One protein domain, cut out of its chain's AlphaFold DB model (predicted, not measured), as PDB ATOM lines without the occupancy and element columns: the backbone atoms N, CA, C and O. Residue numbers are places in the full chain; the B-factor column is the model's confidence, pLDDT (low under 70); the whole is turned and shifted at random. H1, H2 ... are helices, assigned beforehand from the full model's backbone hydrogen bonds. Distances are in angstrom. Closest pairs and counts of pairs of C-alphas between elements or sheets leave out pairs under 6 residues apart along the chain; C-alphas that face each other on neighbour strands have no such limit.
ATOM      1  N   ALA A   9      29.686 -31.814  94.651       94.88
ATOM      2  CA  ALA A   9      28.983 -31.085  95.699       94.88
ATOM      3  C   ALA A   9      27.885 -31.939  96.344       94.88
ATOM      4  O   ALA A   9      27.847 -32.027  97.569       94.88
ATOM      5  N   ASP A  10      27.075 -32.622  95.530       95.94
ATOM      6  CA  ASP A  10      25.965 -33.456  96.002       95.94
ATOM      7  C   ASP A  10      26.468 -34.615  96.868       95.94
ATOM      8  O   ASP A  10      25.976 -34.842  97.971       95.94
ATOM      9  N   VAL A  11      27.507 -35.320  96.407       95.44
ATOM     10  CA  VAL A  11      28.075 -36.458  97.149       95.44
ATOM     11  C   VAL A  11      28.744 -35.999  98.442       95.44
ATOM     12  O   VAL A  11      28.632 -36.662  99.469       95.44
ATOM     13  N   VAL A  12      29.444 -34.863  98.416       96.62
ATOM     14  CA  VAL A  12      30.104 -34.317  99.609       96.62
ATOM     15  C   VAL A  12      29.087 -33.844 100.646       96.62
ATOM     16  O   VAL A  12      29.308 -34.083 101.832       96.62
ATOM     17  N   ALA A  13      27.992 -33.207 100.218       96.75
ATOM     18  CA  ALA A  13      26.901 -32.810 101.103       96.75
ATOM     19  C   ALA A  13      26.253 -34.038 101.752       96.75
ATOM     20  O   ALA A  13      26.187 -34.114 102.975       96.75
ATOM     21  N   TRP A  14      25.915 -35.051 100.949       97.06
ATOM     22  CA  TRP A  14      25.361 -36.314 101.438       97.06
ATOM     23  C   TRP A  14      26.274 -37.015 102.460       97.06
ATOM     24  O   TRP A  14      25.823 -37.435 103.521       97.06
ATOM     25  N   LEU A  15      27.585 -37.091 102.195       97.12
ATOM     26  CA  LEU A  15      28.553 -37.673 103.138       97.12
ATOM     27  C   LEU A  15      28.646 -36.884 104.454       97.12
ATOM     28  O   LEU A  15      28.894 -37.467 105.511       97.12
ATOM     29  N   ALA A  16      28.488 -35.564 104.401       95.94
ATOM     30  CA  ALA A  16      28.493 -34.729 105.594       95.94
ATOM     31  C   ALA A  16      27.208 -34.907 106.416       95.94
ATOM     32  O   ALA A  16      27.293 -35.055 107.634       95.94
ATOM     33  N   GLU A  17      26.047 -34.918 105.762       97.56
ATOM     34  CA  GLU A  17      24.730 -35.014 106.400       97.56
ATOM     35  C   GLU A  17      24.490 -36.393 107.024       97.56
ATOM     36  O   GLU A  17      24.190 -36.485 108.215       97.56
ATOM     37  N   ASP A  18      24.699 -37.464 106.258       98.06
ATOM     38  CA  ASP A  18      24.333 -38.818 106.687       98.06
ATOM     39  C   ASP A  18      25.416 -39.477 107.552       98.06
ATOM     40  O   ASP A  18      25.119 -40.314 108.407       98.06
ATOM     41  N   TYR A  19      26.686 -39.116 107.335       97.06
ATOM     42  CA  TYR A  19      27.832 -39.791 107.957       97.06
ATOM     43  C   TYR A  19      28.709 -38.859 108.801       97.06
ATOM     44  O   TYR A  19      29.713 -39.305 109.362       97.06
ATOM     45  N   GLY A  20      28.367 -37.571 108.909       97.06
ATOM     46  CA  GLY A  20      29.115 -36.608 109.719       97.06
ATOM     47  C   GLY A  20      30.535 -36.338 109.212       97.06
ATOM     48  O   GLY A  20      31.402 -35.927 109.989       97.06
ATOM     49  N   LEU A  21      30.823 -36.595 107.931       97.00
ATOM     50  CA  LEU A  21      32.168 -36.407 107.391       97.00
ATOM     51  C   LEU A  21      32.485 -34.924 107.196       97.00
ATOM     52  O   LEU A  21      31.814 -34.201 106.464       97.00
ATOM     53  N   GLY A  22      33.614 -34.490 107.757       96.19
ATOM     54  CA  GLY A  22      34.204 -33.204 107.401       96.19
ATOM     55  C   GLY A  22      34.564 -33.138 105.909       96.19
ATOM     56  O   GLY A  22      34.975 -34.134 105.307       96.19
ATOM     57  N   ARG A  23      34.489 -31.935 105.324       95.50
ATOM     58  CA  ARG A  23      34.686 -31.683 103.882       95.50
ATOM     59  C   ARG A  23      35.947 -32.329 103.294       95.50
ATOM     60  O   ARG A  23      35.907 -32.826 102.174       95.50
ATOM     61  N   GLY A  24      37.062 -32.318 104.027       94.94
ATOM     62  CA  GLY A  24      38.319 -32.930 103.577       94.94
ATOM     63  C   GLY A  24      38.203 -34.443 103.362       94.94
ATOM     64  O   GLY A  24      38.600 -34.943 102.312       94.94
ATOM     65  N   HIS A  25      37.593 -35.158 104.313       95.62
ATOM     66  CA  HIS A  25      37.367 -36.603 104.207       95.62
ATOM     67  C   HIS A  25      36.349 -36.936 103.114       95.62
ATOM     68  O   HIS A  25      36.574 -37.850 102.324       95.62
ATOM     69  N   ALA A  26      35.268 -36.158 103.017       97.25
ATOM     70  CA  ALA A  26      34.265 -36.343 101.974       97.25
ATOM     71  C   ALA A  26      34.861 -36.160 100.563       97.25
ATOM     72  O   ALA A  26      34.615 -36.968  99.671       97.25
ATOM     73  N   MET A  27      35.725 -35.157 100.371       96.25
ATOM     74  CA  MET A  27      36.443 -34.953  99.105       96.25
ATOM     75  C   MET A  27      37.424 -36.083  98.780       96.25
ATOM     76  O   MET A  27      37.573 -36.433  97.608       96.25
ATOM     77  N   ALA A  28      38.084 -36.662  99.788       93.38
ATOM     78  CA  ALA A  28      38.961 -37.813  99.585       93.38
ATOM     79  C   ALA A  28      38.169 -39.029  99.075       93.38
ATOM     80  O   ALA A  28      38.575 -39.658  98.100       93.38
ATOM     81  N   LEU A  29      36.998 -39.306  99.661       95.12
ATOM     82  CA  LEU A  29      36.109 -40.368  99.179       95.12
ATOM     83  C   LEU A  29      35.580 -40.079  97.776       95.12
ATOM     84  O   LEU A  29      35.617 -40.962  96.923       95.12
ATOM     85  N   TRP A  30      35.146 -38.846  97.501       95.69
ATOM     86  CA  TRP A  30      34.704 -38.459  96.161       95.69
ATOM     87  C   TRP A  30      35.794 -38.686  95.107       95.69
ATOM     88  O   TRP A  30      35.496 -39.178  94.020       95.69
ATOM     89  N   HIS A  31      37.060 -38.368  95.403       94.50
ATOM     90  CA  HIS A  31      38.171 -38.650  94.486       94.50
ATOM     91  C   HIS A  31      38.246 -40.144  94.157       94.50
ATOM     92  O   HIS A  31      38.289 -40.492  92.979       94.50
ATOM     93  N   VAL A  32      38.167 -41.018  95.163       94.88
ATOM     94  CA  VAL A  32      38.202 -42.477  94.953       94.88
ATOM     95  C   VAL A  32      36.984 -42.970  94.166       94.88
ATOM     96  O   VAL A  32      37.134 -43.740  93.222       94.88
ATOM     97  N   ILE A  33      35.783 -42.487  94.490       93.12
ATOM     98  CA  ILE A  33      34.535 -42.855  93.802       93.12
ATOM     99  C   ILE A  33      34.557 -42.407  92.334       93.12
ATOM    100  O   ILE A  33      34.110 -43.133  91.449       93.12
ATOM    101  N   SER A  34      35.077 -41.208  92.060       93.50
ATOM    102  CA  SER A  34      35.036 -40.603  90.724       93.50
ATOM    103  C   SER A  34      36.222 -40.967  89.827       93.50
ATOM    104  O   SER A  34      36.085 -40.892  88.603       93.50
ATOM    105  N   LYS A  35      37.374 -41.338  90.403       93.25
ATOM    106  CA  LYS A  35      38.633 -41.574  89.670       93.25
ATOM    107  C   LYS A  35      39.294 -42.923  89.954       93.25
ATOM    108  O   LYS A  35      40.254 -43.266  89.270       93.25
ATOM    109  N   GLY A  36      38.788 -43.694  90.911       94.50
ATOM    110  CA  GLY A  36      39.356 -44.981  91.304       94.50
ATOM    111  C   GLY A  36      40.450 -44.874  92.379       94.50
ATOM    112  O   GLY A  36      40.647 -43.816  92.974       94.50
ATOM    113  N   PRO A  37      41.171 -45.976  92.655       95.62
ATOM    114  CA  PRO A  37      42.050 -46.113  93.822       95.62
ATOM    115  C   PRO A  37      43.376 -45.340  93.738       95.62
ATOM    116  O   PRO A  37      44.140 -45.365  94.697       95.62
ATOM    117  N   GLY A  38      43.681 -44.690  92.614       95.44
ATOM    118  CA  GLY A  38      44.958 -44.005  92.409       95.44
ATOM    119  C   GLY A  38      45.087 -42.704  93.208       95.44
ATOM    120  O   GLY A  38      44.192 -41.850  93.189       95.44
ATOM    121  N   ILE A  39      46.235 -42.519  93.858       92.69
ATOM    122  CA  ILE A  39      46.626 -41.313  94.597       92.69
ATOM    123  C   ILE A  39      47.944 -40.735  94.061       92.69
ATOM    124  O   ILE A  39      48.586 -41.286  93.173       92.69
ATOM    125  N   SER A  40      48.335 -39.563  94.563       91.31
ATOM    126  CA  SER A  40      49.596 -38.933  94.164       91.31
ATOM    127  C   SER A  40      50.797 -39.706  94.707       91.31
ATOM    128  O   SER A  40      50.848 -40.030  95.889       91.31
ATOM    129  N   VAL A  49      54.423 -39.596 108.979       87.31
ATOM    130  CA  VAL A  49      53.040 -39.979 109.339       87.31
ATOM    131  C   VAL A  49      52.087 -40.062 108.145       87.31
ATOM    132  O   VAL A  49      51.099 -40.782 108.214       87.31
ATOM    133  N   HIS A  50      52.398 -39.363 107.053       83.38
ATOM    134  CA  HIS A  50      51.599 -39.345 105.821       83.38
ATOM    135  C   HIS A  50      52.174 -40.240 104.721       83.38
ATOM    136  O   HIS A  50      51.824 -40.064 103.563       83.38
ATOM    137  N   ARG A  51      53.097 -41.146 105.057       90.56
ATOM    138  CA  ARG A  51      53.721 -42.027 104.070       90.56
ATOM    139  C   ARG A  51      52.737 -43.059 103.533       90.56
ATOM    140  O   ARG A  51      52.015 -43.683 104.311       90.56
ATOM    141  N   ASP A  52      52.826 -43.308 102.236       89.94
ATOM    142  CA  ASP A  52      52.129 -44.393 101.556       89.94
ATOM    143  C   ASP A  52      53.145 -45.415 101.029       89.94
ATOM    144  O   ASP A  52      54.237 -45.069 100.573       89.94
ATOM    145  N   ALA A  53      52.805 -46.703 101.099       89.00
ATOM    146  CA  ALA A  53      53.643 -47.768 100.536       89.00
ATOM    147  C   ALA A  53      53.447 -47.926  99.016       89.00
ATOM    148  O   ALA A  53      54.303 -48.476  98.329       89.00
ATOM    149  N   SER A  54      52.312 -47.458  98.495       91.88
ATOM    150  CA  SER A  54      51.912 -47.553  97.092       91.88
ATOM    151  C   SER A  54      51.042 -46.350  96.728       91.88
ATOM    152  O   SER A  54      50.380 -45.774  97.585       91.88
ATOM    153  N   ASP A  55      51.029 -45.992  95.447       93.88
ATOM    154  CA  ASP A  55      50.122 -45.000  94.865       93.88
ATOM    155  C   ASP A  55      48.705 -45.544  94.607       93.88
ATOM    156  O   ASP A  55      47.842 -44.820  94.112       93.88
ATOM    157  N   THR A  56      48.458 -46.812  94.933       94.81
ATOM    158  CA  THR A  56      47.177 -47.483  94.729       94.81
ATOM    159  C   THR A  56      46.578 -47.883  96.074       94.81
ATOM    160  O   THR A  56      47.167 -48.645  96.842       94.81
ATOM    161  N   LEU A  57      45.378 -47.374  96.364       92.81
ATOM    162  CA  LEU A  57      44.657 -47.665  97.602       92.81
ATOM    163  C   LEU A  57      44.118 -49.101  97.639       92.81
ATOM    164  O   LEU A  57      43.572 -49.607  96.659       92.81
ATOM    165  N   TRP A  58      44.185 -49.721  98.819       92.25
ATOM    166  CA  TRP A  58      43.558 -51.015  99.093       92.25
ATOM    167  C   TRP A  58      42.073 -50.840  99.435       92.25
ATOM    168  O   TRP A  58      41.742 -50.347 100.516       92.25
ATOM    169  N   LEU A  59      41.182 -51.247  98.526       93.12
ATOM    170  CA  LEU A  59      39.729 -51.065  98.675       93.12
ATOM    171  C   LEU A  59      38.971 -52.351  99.043       93.12
ATOM    172  O   LEU A  59      37.797 -52.273  99.396       93.12
ATOM    173  N   ASP A  60      39.640 -53.509  99.076       92.81
ATOM    174  CA  ASP A  60      39.020 -54.816  99.373       92.81
ATOM    175  C   ASP A  60      38.717 -55.035 100.868       92.81
ATOM    176  O   ASP A  60      38.449 -56.150 101.326       92.81
ATOM    177  N   GLY A  61      38.766 -53.965 101.658       90.44
ATOM    178  CA  GLY A  61      38.486 -53.970 103.085       90.44
ATOM    179  C   GLY A  61      39.708 -54.235 103.963       90.44
ATOM    180  O   GLY A  61      40.730 -54.783 103.562       90.44
ATOM    181  N   LYS A  62      39.594 -53.828 105.230       89.69
ATOM    182  CA  LYS A  62      40.686 -53.932 106.208       89.69
ATOM    183  C   LYS A  62      41.097 -55.381 106.487       89.69
ATOM    184  O   LYS A  62      42.269 -55.627 106.737       89.69
ATOM    185  N   ALA A  63      40.144 -56.316 106.461       93.19
ATOM    186  CA  ALA A  63      40.384 -57.720 106.795       93.19
ATOM    187  C   ALA A  63      41.243 -58.455 105.751       93.19
ATOM    188  O   ALA A  63      41.937 -59.402 106.101       93.19
ATOM    189  N   SER A  64      41.208 -58.013 104.492       93.06
ATOM    190  CA  SER A  64      41.998 -58.581 103.394       93.06
ATOM    191  C   SER A  64      43.331 -57.864 103.193       93.06
ATOM    192  O   SER A  64      44.145 -58.307 102.386       93.06
ATOM    193  N   ARG A  65      43.564 -56.756 103.913       87.19
ATOM    194  CA  ARG A  65      44.750 -55.928 103.712       87.19
ATOM    195  C   ARG A  65      46.011 -56.746 104.014       87.19
ATOM    196  O   ARG A  65      46.131 -57.235 105.141       87.19
TER     197      ARG A  65
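This is residues 9 to 40 and 49 to 65 of the 68 residues of the protein "Valyl-tRNA synthetase" of Actinotalea ferrariae CF5-4 (UniProt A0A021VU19). Two helices, H1 and H2, pack on each other at a steep angle, and a long stretch with no named element, residues 49 to 65, lies beyond H2 on the side away from H1; its residues 60 to 65 stick out. The printed part has 49 residues with two named helices, H1 then H2, and no named strand. The class is all helix, with 24 of the 49 residues, under half, in named elements. The whole is loose, with a radius of gyration of the C-alphas of 12.2 A and spans of 31 by 24 by 23 A.

H1, residues 9 to 19, and H2, residues 23 to 35, touch, the closest C-alphas being those of Val 12 and Ala 26, 5.2 A apart. They run opposite ways at a steep tilt of 59 degrees. A tight link of 3 residues joins them. In H1 and H2 every O i to N i+4 pair is within hydrogen-bond range.

H1 begins at C-alpha 9, (28.983, -31.085, 95.699), and is 15.1 A long from first to last C-alpha. H2 is 17.8 A long and ends at C-alpha 35, (38.633, -41.574, 89.670).

The C-alphas of Glu 17 and Ala 53, the two farthest apart, are 32.1 A apart. Residues 41 to 48 are not printed; C-alphas 40 and 49 are 15.6 A apart across the cut. No printed residue is under 70 in pLDDT.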